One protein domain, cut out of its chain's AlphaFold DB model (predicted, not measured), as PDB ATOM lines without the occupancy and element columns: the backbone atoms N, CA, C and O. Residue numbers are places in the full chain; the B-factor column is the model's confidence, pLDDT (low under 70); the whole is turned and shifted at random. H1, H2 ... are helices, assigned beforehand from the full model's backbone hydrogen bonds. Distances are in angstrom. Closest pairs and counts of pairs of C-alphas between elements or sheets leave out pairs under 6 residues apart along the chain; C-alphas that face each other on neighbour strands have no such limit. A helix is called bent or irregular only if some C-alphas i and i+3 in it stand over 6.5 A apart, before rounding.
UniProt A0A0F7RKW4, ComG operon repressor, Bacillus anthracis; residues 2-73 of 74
ATOM      1  N   LEU A   2      19.979  11.610 -37.297       49.50
ATOM      2  CA  LEU A   2      18.940  12.009 -38.273       49.50
ATOM      3  C   LEU A   2      17.774  11.002 -38.409       49.50
ATOM      4  O   LEU A   2      16.623  11.414 -38.466       49.50
ATOM      5  N   HIS A   3      18.046   9.692 -38.355       45.31
ATOM      6  CA  HIS A   3      17.004   8.649 -38.431       45.31
ATOM      7  C   HIS A   3      16.007   8.680 -37.249       45.31
ATOM      8  O   HIS A   3      14.815   8.475 -37.437       45.31
ATOM      9  N   TYR A   4      16.485   9.018 -36.045       43.53
ATOM     10  CA  TYR A   4      15.674   9.072 -34.818       43.53
ATOM     11  C   TYR A   4      14.739  10.292 -34.790       43.53
ATOM     12  O   TYR A   4      13.654  10.247 -34.216       43.53
ATOM     13  N   VAL A   5      15.151  11.388 -35.440       51.94
ATOM     14  CA  VAL A   5      14.332  12.600 -35.584       51.94
ATOM     15  C   VAL A   5      13.190  12.363 -36.576       51.94
ATOM     16  O   VAL A   5      12.071  12.755 -36.275       51.94
ATOM     17  N   CYS A   6      13.424  11.653 -37.690       43.75
ATOM     18  CA  CYS A   6      12.349  11.240 -38.607       43.75
ATOM     19  C   CYS A   6      11.322  10.313 -37.939       43.75
ATOM     20  O   CYS A   6      10.124  10.521 -38.103       43.75
ATOM     21  N   GLU A   7      11.767   9.317 -37.164       42.06
ATOM     22  CA  GLU A   7      10.856   8.424 -36.427       42.06
ATOM     23  C   GLU A   7      10.040   9.182 -35.365       42.06
ATOM     24  O   GLU A   7       8.853   8.914 -35.187       42.06
ATOM     25  N   SER A   8      10.644  10.178 -34.708       44.62
ATOM     26  CA  SER A   8       9.950  11.033 -33.733       44.62
ATOM     27  C   SER A   8       8.934  11.977 -34.393       44.62
ATOM     28  O   SER A   8       7.871  12.210 -33.825       44.62
ATOM     29  N   PHE A   9       9.236  12.486 -35.594       46.75
ATOM     30  CA  PHE A   9       8.357  13.382 -36.353       46.75
ATOM     31  C   PHE A   9       7.149  12.635 -36.944       46.75
ATOM     32  O   PHE A   9       6.014  13.077 -36.786       46.75
ATOM     33  N   ASN A  10       7.363  11.440 -37.512       51.50
ATOM     34  CA  ASN A  10       6.268  10.579 -37.982       51.50
ATOM     35  C   ASN A  10       5.334  10.144 -36.834       51.50
ATOM     36  O   ASN A  10       4.118  10.090 -37.011       51.50
ATOM     37  N   GLY A  11       5.876   9.891 -35.637       52.47
ATOM     38  CA  GLY A  11       5.085   9.531 -34.454       52.47
ATOM     39  C   GLY A  11       4.288  10.685 -33.820       52.47
ATOM     40  O   GLY A  11       3.433  10.443 -32.962       52.47
ATOM     41  N   GLU A  12       4.554  11.940 -34.190       53.28
ATOM     42  CA  GLU A  12       3.717  13.096 -33.831       53.28
ATOM     43  C   GLU A  12       2.557  13.288 -34.814       53.28
ATOM     44  O   GLU A  12       1.451  13.624 -34.388       53.28
ATOM     45  N   GLU A  13       2.764  13.006 -36.102       56.19
ATOM     46  CA  GLU A  13       1.722  13.098 -37.129       56.19
ATOM     47  C   GLU A  13       0.658  11.997 -36.972       56.19
ATOM     48  O   GLU A  13      -0.538  12.297 -37.002       56.19
ATOM     49  N   GLU A  14       1.057  10.755 -36.665       53.72
ATOM     50  CA  GLU A  14       0.113   9.679 -36.311       53.72
ATOM     51  C   GLU A  14      -0.692   9.992 -35.041       53.72
ATOM     52  O   GLU A  14      -1.898   9.731 -34.987       53.72
ATOM     53  N   ARG A  15      -0.066  10.595 -34.019       58.62
ATOM     54  CA  ARG A  15      -0.777  11.043 -32.808       58.62
ATOM     55  C   ARG A  15      -1.776  12.153 -33.117       58.62
ATOM     56  O   ARG A  15      -2.906  12.082 -32.647       58.62
ATOM     57  N   ASN A  16      -1.394  13.128 -33.938       63.94
ATOM     58  CA  ASN A  16      -2.260  14.230 -34.355       63.94
ATOM     59  C   ASN A  16      -3.465  13.727 -35.168       63.94
ATOM     60  O   ASN A  16      -4.595  14.153 -34.931       63.94
ATOM     61  N   MET A  17      -3.256  12.766 -36.075       64.81
ATOM     62  CA  MET A  17      -4.353  12.108 -36.791       64.81
ATOM     63  C   MET A  17      -5.292  11.350 -35.852       64.81
ATOM     64  O   MET A  17      -6.510  11.412 -36.022       64.81
ATOM     65  N   ASN A  18      -4.754  10.663 -34.843       68.44
ATOM     66  CA  ASN A  18      -5.561   9.940 -33.864       68.44
ATOM     67  C   ASN A  18      -6.367  10.906 -32.969       68.44
ATOM     68  O   ASN A  18      -7.565  10.725 -32.762       68.44
ATOM     69  N   GLU A  19      -5.755  12.007 -32.527       71.81
ATOM     70  CA  GLU A  19      -6.426  13.083 -31.785       71.81
ATOM     71  C   GLU A  19      -7.545  13.742 -32.604       71.81
ATOM     72  O   GLU A  19      -8.655  13.934 -32.098       71.81
ATOM     73  N   LYS A  20      -7.298  14.032 -33.885       72.88
ATOM     74  CA  LYS A  20      -8.319  14.549 -34.805       72.88
ATOM     75  C   LYS A  20      -9.430  13.537 -35.056       72.88
ATOM     76  O   LYS A  20     -10.595  13.918 -35.023       72.88
ATOM     77  N   SER A  21      -9.102  12.257 -35.227       73.88
ATOM     78  CA  SER A  21     -10.090  11.178 -35.382       73.88
ATOM     79  C   SER A  21     -11.019  11.097 -34.167       73.88
ATOM     80  O   SER A  21     -12.236  11.007 -34.317       73.88
ATOM     81  N   MET A  22     -10.469  11.225 -32.956       80.44
ATOM     82  CA  MET A  22     -11.254  11.266 -31.721       80.44
ATOM     83  C   MET A  22     -12.162  12.501 -31.637       80.44
ATOM     84  O   MET A  22     -13.322  12.381 -31.241       80.44
ATOM     85  N   GLN A  23     -11.678  13.678 -32.040       81.69
ATOM     86  CA  GLN A  23     -12.500  14.893 -32.117       81.69
ATOM     87  C   GLN A  23     -13.609  14.767 -33.173       81.69
ATOM     88  O   GLN A  23     -14.744  15.177 -32.931       81.69
ATOM     89  N   PHE A  24     -13.325  14.144 -34.317       79.69
ATOM     90  CA  PHE A  24     -14.332  13.873 -35.339       79.69
ATOM     91  C   PHE A  24     -15.407  12.923 -34.843       79.69
ATOM     92  O   PHE A  24     -16.586  13.204 -35.033       79.69
ATOM     93  N   LEU A  25     -15.033  11.856 -34.140       82.56
ATOM     94  CA  LEU A  25     -15.991  10.958 -33.504       82.56
ATOM     95  C   LEU A  25     -16.927  11.711 -32.550       82.56
ATOM     96  O   LEU A  25     -18.133  11.475 -32.564       82.56
ATOM     97  N   GLN A  26     -16.414  12.671 -31.778       85.00
ATOM     98  CA  GLN A  26     -17.248  13.520 -30.918       85.00
ATOM     99  C   GLN A  26     -18.231  14.388 -31.721       85.00
ATOM    100  O   GLN A  26     -19.396  14.512 -31.338       85.00
ATOM    101  N   ILE A  27     -17.793  14.962 -32.845       87.62
ATOM    102  CA  ILE A  27     -18.655  15.746 -33.742       87.62
ATOM    103  C   ILE A  27     -19.723  14.849 -34.379       87.62
ATOM    104  O   ILE A  27     -20.901  15.199 -34.377       87.62
ATOM    105  N   VAL A  28     -19.336  13.669 -34.868       83.62
ATOM    106  CA  VAL A  28     -20.256  12.682 -35.442       83.62
ATOM    107  C   VAL A  28     -21.318  12.301 -34.419       83.62
ATOM    108  O   VAL A  28     -22.498  12.386 -34.734       83.62
ATOM    109  N   MET A  29     -20.942  11.984 -33.177       86.19
ATOM    110  CA  MET A  29     -21.901  11.634 -32.117       86.19
ATOM    111  C   MET A  29     -22.898  12.757 -31.806       86.19
ATOM    112  O   MET A  29     -24.027  12.475 -31.413       86.19
ATOM    113  N   LYS A  30     -22.519  14.023 -32.014       90.81
ATOM    114  CA  LYS A  30     -23.427  15.166 -31.859       90.81
ATOM    115  C   LYS A  30     -24.491  15.226 -32.962       90.81
ATOM    116  O   LYS A  30     -25.627  15.588 -32.674       90.81
ATOM    117  N   HIS A  31     -24.132  14.884 -34.199       89.94
ATOM    118  CA  HIS A  31     -25.031  14.944 -35.362       89.94
ATOM    119  C   HIS A  31     -25.740  13.617 -35.662       89.94
ATOM    120  O   HIS A  31     -26.762  13.590 -36.344       89.94
ATOM    121  N   LEU A  32     -25.239  12.511 -35.118       85.56
ATOM    122  CA  LEU A  32     -25.793  11.179 -35.316       85.56
ATOM    123  C   LEU A  32     -27.289  11.072 -34.958       85.56
ATOM    124  O   LEU A  32     -28.010  10.443 -35.729       85.56
ATOM    125  N   PRO A  33     -27.807  11.685 -33.871       88.31
ATOM    126  CA  PRO A  33     -29.236  11.631 -33.559       88.31
ATOM    127  C   PRO A  33     -30.118  12.305 -34.618       88.31
ATOM    128  O   PRO A  33     -31.221  11.833 -34.880       88.31
ATOM    129  N   GLU A  34     -29.634  13.379 -35.246       91.25
ATOM    130  CA  GLU A  34     -30.341  14.079 -36.324       91.25
ATOM    131  C   GLU A  34     -30.394  13.211 -37.586       91.25
ATOM    132  O   GLU A  34     -31.467  12.986 -38.144       91.25
ATOM    133  N   ALA A  35     -29.254  12.633 -37.980       86.31
ATOM    134  CA  ALA A  35     -29.199  11.675 -39.081       86.31
ATOM    135  C   ALA A  35     -30.093  10.455 -38.811       86.31
ATOM    136  O   ALA A  35     -30.802   9.994 -39.703       86.31
ATOM    137  N   LYS A  36     -30.104   9.964 -37.566       85.12
ATOM    138  CA  LYS A  36     -30.975   8.871 -37.144       85.12
ATOM    139  C   LYS A  36     -32.450   9.223 -37.327       85.12
ATOM    140  O   LYS A  36     -33.173   8.407 -37.881       85.12
ATOM    141  N   ALA A  37     -32.886  10.407 -36.893       90.06
ATOM    142  CA  ALA A  37     -34.276  10.837 -37.044       90.06
ATOM    143  C   ALA A  37     -34.697  10.898 -38.523       90.06
ATOM    144  O   ALA A  37     -35.735  10.358 -38.886       90.06
ATOM    145  N   ILE A  38     -33.844  11.456 -39.390       90.81
ATOM    146  CA  ILE A  38     -34.091  11.508 -40.840       90.81
ATOM    147  C   ILE A  38     -34.229  10.098 -41.429       90.81
ATOM    148  O   ILE A  38     -35.107   9.848 -42.255       90.81
ATOM    149  N   LEU A  39     -33.360   9.168 -41.031       87.94
ATOM    150  CA  LEU A  39     -33.406   7.787 -41.510       87.94
ATOM    151  C   LEU A  39     -34.656   7.058 -41.002       87.94
ATOM    152  O   LEU A  39     -35.357   6.434 -41.802       87.94
ATOM    153  N   ASP A  40     -34.976   7.203 -39.715       88.62
ATOM    154  CA  ASP A  40     -36.161   6.610 -39.095       88.62
ATOM    155  C   ASP A  40     -37.456   7.122 -39.767       88.62
ATOM    156  O   ASP A  40     -38.336   6.315 -40.071       88.62
ATOM    157  N   ASP A  41     -37.546   8.420 -40.092       92.38
ATOM    158  CA  ASP A  41     -38.685   9.033 -40.804       92.38
ATOM    159  C   ASP A  41     -38.892   8.451 -42.215       92.38
ATOM    160  O   ASP A  41     -40.010   8.420 -42.733       92.38
ATOM    161  N   ASN A  42     -37.824   7.944 -42.833       90.69
ATOM    162  CA  ASN A  42     -37.868   7.260 -44.127       90.69
ATOM    163  C   ASN A  42     -38.040   5.734 -43.990       90.69
ATOM    164  O   ASN A  42     -37.922   5.003 -44.975       90.69
ATOM    165  N   GLY A  43     -38.315   5.235 -42.779       86.56
ATOM    166  CA  GLY A  43     -38.466   3.809 -42.485       86.56
ATOM    167  C   GLY A  43     -37.145   3.032 -42.468       86.56
ATOM    168  O   GLY A  43     -37.156   1.800 -42.482       86.56
ATOM    169  N   ILE A  44     -36.008   3.729 -42.443       86.12
ATOM    170  CA  ILE A  44     -34.671   3.138 -42.401       86.12
ATOM    171  C   ILE A  44     -34.197   3.135 -40.949       86.12
ATOM    172  O   ILE A  44     -33.727   4.142 -40.429       86.12
ATOM    173  N   ALA A  45     -34.282   1.982 -40.287       82.06
ATOM    174  CA  ALA A  45     -33.750   1.843 -38.937       82.06
ATOM    175  C   ALA A  45     -32.215   1.930 -38.952       82.06
ATOM    176  O   ALA A  45     -31.539   1.071 -39.526       82.06
ATOM    177  N   LEU A  46     -31.663   2.950 -38.290       79.50
ATOM    178  CA  LEU A  46     -30.224   3.031 -38.049       79.50
ATOM    179  C   LEU A  46     -29.817   1.985 -37.003       79.50
ATOM    180  O   LEU A  46     -30.061   2.149 -35.806       79.50
ATOM    181  N   ASP A  47     -29.184   0.919 -37.475       83.31
ATOM    182  CA  ASP A  47     -28.548  -0.098 -36.647       83.31
ATOM    183  C   ASP A  47     -27.059   0.235 -36.499       83.31
ATOM    184  O   ASP A  47     -26.318   0.236 -37.481       83.31
ATOM    185  N   MET A  48     -26.632   0.530 -35.272       79.25
ATOM    186  CA  MET A  48     -25.265   0.963 -34.978       79.25
ATOM    187  C   MET A  48     -24.217  -0.103 -35.324       79.25
ATOM    188  O   MET A  48     -23.125   0.257 -35.756       79.25
ATOM    189  N   GLU A  49     -24.552  -1.394 -35.224       81.38
ATOM    190  CA  GLU A  49     -23.643  -2.478 -35.620       81.38
ATOM    191  C   GLU A  49     -23.451  -2.509 -37.140       81.38
ATOM    192  O   GLU A  49     -22.344  -2.701 -37.640       81.38
ATOM    193  N   LYS A  50     -24.525  -2.251 -37.897       82.94
ATOM    194  CA  LYS A  50     -24.470  -2.166 -39.365       82.94
ATOM    195  C   LYS A  50     -23.892  -0.841 -39.860       82.94
ATOM    196  O   LYS A  50     -23.399  -0.778 -40.983       82.94
ATOM    197  N   ALA A  51     -23.955   0.210 -39.044       82.44
ATOM    198  CA  ALA A  51     -23.401   1.522 -39.354       82.44
ATOM    199  C   ALA A  51     -21.878   1.581 -39.163       82.44
ATOM    200  O   ALA A  51     -21.231   2.409 -39.799       82.44
ATOM    201  N   GLN A  52     -21.295   0.694 -38.348       83.06
ATOM    202  CA  GLN A  52     -19.850   0.591 -38.109       83.06
ATOM    203  C   GLN A  52     -18.993   0.658 -39.397       83.06
ATOM    204  O   GLN A  52     -18.154   1.556 -39.485       83.06
ATOM    205  N   PRO A  53     -19.223  -0.170 -40.442       86.94
ATOM    206  CA  PRO A  53     -18.445  -0.100 -41.686       86.94
ATOM    207  C   PRO A  53     -18.617   1.223 -42.448       86.94
ATOM    208  O   PRO A  53     -17.700   1.678 -43.129       86.94
ATOM    209  N   VAL A  54     -19.783   1.865 -42.335       87.50
ATOM    210  CA  VAL A  54     -20.041   3.171 -42.960       87.50
ATOM    211  C   VAL A  54     -19.296   4.278 -42.214       87.50
ATOM    212  O   VAL A  54     -18.729   5.165 -42.847       87.50
ATOM    213  N   LEU A  55     -19.254   4.213 -40.881       83.81
ATOM    214  CA  LEU A  55     -18.504   5.146 -40.041       83.81
ATOM    215  C   LEU A  55     -16.992   5.032 -40.275       83.81
ATOM    216  O   LEU A  55     -16.314   6.051 -40.376       83.81
ATOM    217  N   GLU A  56     -16.465   3.816 -40.422       85.94
ATOM    218  CA  GLU A  56     -15.059   3.588 -40.781       85.94
ATOM    219  C   GLU A  56     -14.722   4.178 -42.157       85.94
ATOM    220  O   GLU A  56     -13.714   4.873 -42.308       85.94
ATOM    221  N   LEU A  57     -15.595   3.969 -43.151       89.31
ATOM    222  CA  LEU A  57     -15.439   4.572 -44.474       89.31
ATOM    223  C   LEU A  57     -15.484   6.103 -44.409       89.31
ATOM    224  O   LEU A  57     -14.665   6.762 -45.046       89.31
ATOM    225  N   LEU A  58     -16.405   6.670 -43.626       87.00
ATOM    226  CA  LEU A  58     -16.499   8.113 -43.418       87.00
ATOM    227  C   LEU A  58     -15.193   8.670 -42.843       87.00
ATOM    228  O   LEU A  58     -14.665   9.634 -43.387       87.00
ATOM    229  N   MET A  59     -14.635   8.044 -41.800       83.81
ATOM    230  CA  MET A  59     -13.350   8.472 -41.234       83.81
ATOM    231  C   MET A  59     -12.225   8.421 -42.271       83.81
ATOM    232  O   MET A  59     -11.414   9.343 -42.341       83.81
ATOM    233  N   LYS A  60     -12.203   7.390 -43.123       86.88
ATOM    234  CA  LYS A  60     -11.221   7.290 -44.205       86.88
ATOM    235  C   LYS A  60     -11.349   8.440 -45.211       86.88
ATOM    236  O   LYS A  60     -10.355   9.094 -45.501       86.88
ATOM    237  N   VAL A  61     -12.562   8.727 -45.688       90.38
ATOM    238  CA  VAL A  61     -12.826   9.839 -46.623       90.38
ATOM    239  C   VAL A  61     -12.425  11.183 -46.013       90.38
ATOM    240  O   VAL A  61     -11.866  12.033 -46.699       90.38
ATOM    241  N   MET A  62     -12.681  11.383 -44.719       85.06
ATOM    242  CA  MET A  62     -12.290  12.609 -44.022       85.06
ATOM    243  C   MET A  62     -10.773  12.758 -43.898       85.06
ATOM    244  O   MET A  62     -10.271  13.870 -44.054       85.06
ATOM    245  N   ASN A  63     -10.045  11.664 -43.664       82.12
ATOM    246  CA  ASN A  63      -8.582  11.678 -43.667       82.12
ATOM    247  C   ASN A  63      -8.031  12.010 -45.058       82.12
ATOM    248  O   ASN A  63      -7.195  12.902 -45.171       82.12
ATOM    249  N   GLU A  64      -8.557  11.387 -46.116       86.75
ATOM    250  CA  GLU A  64      -8.175  11.704 -47.502       86.75
ATOM    251  C   GLU A  64      -8.458  13.184 -47.837       86.75
ATOM    252  O   GLU A  64      -7.624  13.868 -48.429       86.75
ATOM    253  N   ALA A  65      -9.601  13.724 -47.400       87.31
ATOM    254  CA  ALA A  65      -9.940  15.136 -47.582       87.31
ATOM    255  C   ALA A  65      -9.028  16.082 -46.777       87.31
ATOM    256  O   ALA A  65      -8.703  17.173 -47.245       87.31
ATOM    257  N   TYR A  66      -8.609  15.681 -45.573       81.94
ATOM    258  CA  TYR A  66      -7.650  16.434 -44.766       81.94
ATOM    259  C   TYR A  66      -6.269  16.481 -45.435       81.94
ATOM    260  O   TYR A  66      -5.666  17.551 -45.510       81.94
ATOM    261  N   GLU A  67      -5.788  15.349 -45.953       85.00
ATOM    262  CA  GLU A  67      -4.528  15.270 -46.699       85.00
ATOM    263  C   GLU A  67      -4.571  16.132 -47.964       85.00
ATOM    264  O   GLU A  67      -3.639  16.898 -48.209       85.00
ATOM    265  N   LEU A  68      -5.679  16.080 -48.710       85.69
ATOM    266  CA  LEU A  68      -5.903  16.945 -49.868       85.69
ATOM    267  C   LEU A  68      -5.837  18.431 -49.481       85.69
ATOM    268  O   LEU A  68      -5.118  19.203 -50.107       85.69
ATOM    269  N   GLY A  69      -6.527  18.827 -48.407       81.75
ATOM    270  CA  GLY A  69      -6.513  20.210 -47.924       81.75
ATOM    271  C   GLY A  69      -5.142  20.682 -47.425       81.75
ATOM    272  O   GLY A  69      -4.854  21.873 -47.496       81.75
ATOM    273  N   LYS A  70      -4.290  19.772 -46.938       77.50
ATOM    274  CA  LYS A  70      -2.896  20.071 -46.578       77.50
ATOM    275  C   LYS A  70      -2.036  20.280 -47.829       77.50
ATOM    276  O   LYS A  70      -1.236  21.208 -47.843       77.50
ATOM    277  N   ALA A  71      -2.222  19.453 -48.860       77.69
ATOM    278  CA  ALA A  71      -1.495  19.556 -50.127       77.69
ATOM    279  C   ALA A  71      -1.819  20.849 -50.896       77.69
ATOM    280  O   ALA A  71      -0.931  21.429 -51.506       77.69
ATOM    281  N   ASP A  72      -3.061  21.334 -50.815       72.69
ATOM    282  CA  ASP A  72      -3.478  22.598 -51.441       72.69
ATOM    283  C   ASP A  72      -2.937  23.858 -50.722       72.69
ATOM    284  O   ASP A  72      -3.103  24.973 -51.223       72.69
ATOM    285  N   GLN A  73      -2.324  23.720 -49.536       58.56
ATOM    286  CA  GLN A  73      -1.700  24.824 -48.789       58.56
ATOM    287  C   GLN A  73      -0.187  24.985 -49.048       58.56
ATOM    288  O   GLN A  73       0.418  25.889 -48.461       58.56
TER     289      GLN A  73
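This is residues 2 to 73 of the 74 residues of the protein "ComG operon repressor" of Bacillus anthracis (UniProt A0A0F7RKW4). A long bent helix, H1, is followed by a second helix, H2, that folds back and crosses its first arm, H1a, with little contact. Residues 2 to 16 of H1 stick out and make much of the length. The 72 printed residues, with two named helices, are all helix in class and only just loose, close to extended, with a radius of gyration of the C-alphas of 16.7 A and spans of 58 by 26 by 18 A.

H1, residues 2 to 41, was assigned as one helix by its hydrogen bonds but is bent: C-alphas 30 and 33 are 7.0 A apart. Its arms H1a, residues 2 to 30, and H1b, residues 33 to 41, stand at a steep tilt of 50 degrees. H2, residues 48 to 71, is close to H1a but not clearly touching; the closest C-alphas, of Ser 21 and Met 59, are 7.2 A apart. They run opposite ways at a steep tilt of 51 degrees. H1b and H2 are apart. Every O i to N i+4 pair is within hydrogen-bond range in H1b, 24 of 25 in H1a and 18 of 20 in H2.

H1a begins at C-alpha 2 (18.940, 12.009, -38.273) and is 43.0 A long; H1b is 12.2 A. H2, 33.8 A, ends at C-alpha 71 (-1.495, 19.556, -50.127). It has a kink of 26 degrees near residue 55 and is only just irregular, with C-alphas 50 and 53 6.8 A apart.

The C-alphas farthest apart, of Leu 2 and Gly 43, are 58.1 A apart. The printed part has no cut, and the link from H1 to H2 is short. Residues 2 to 18 and 73 have pLDDT under 70.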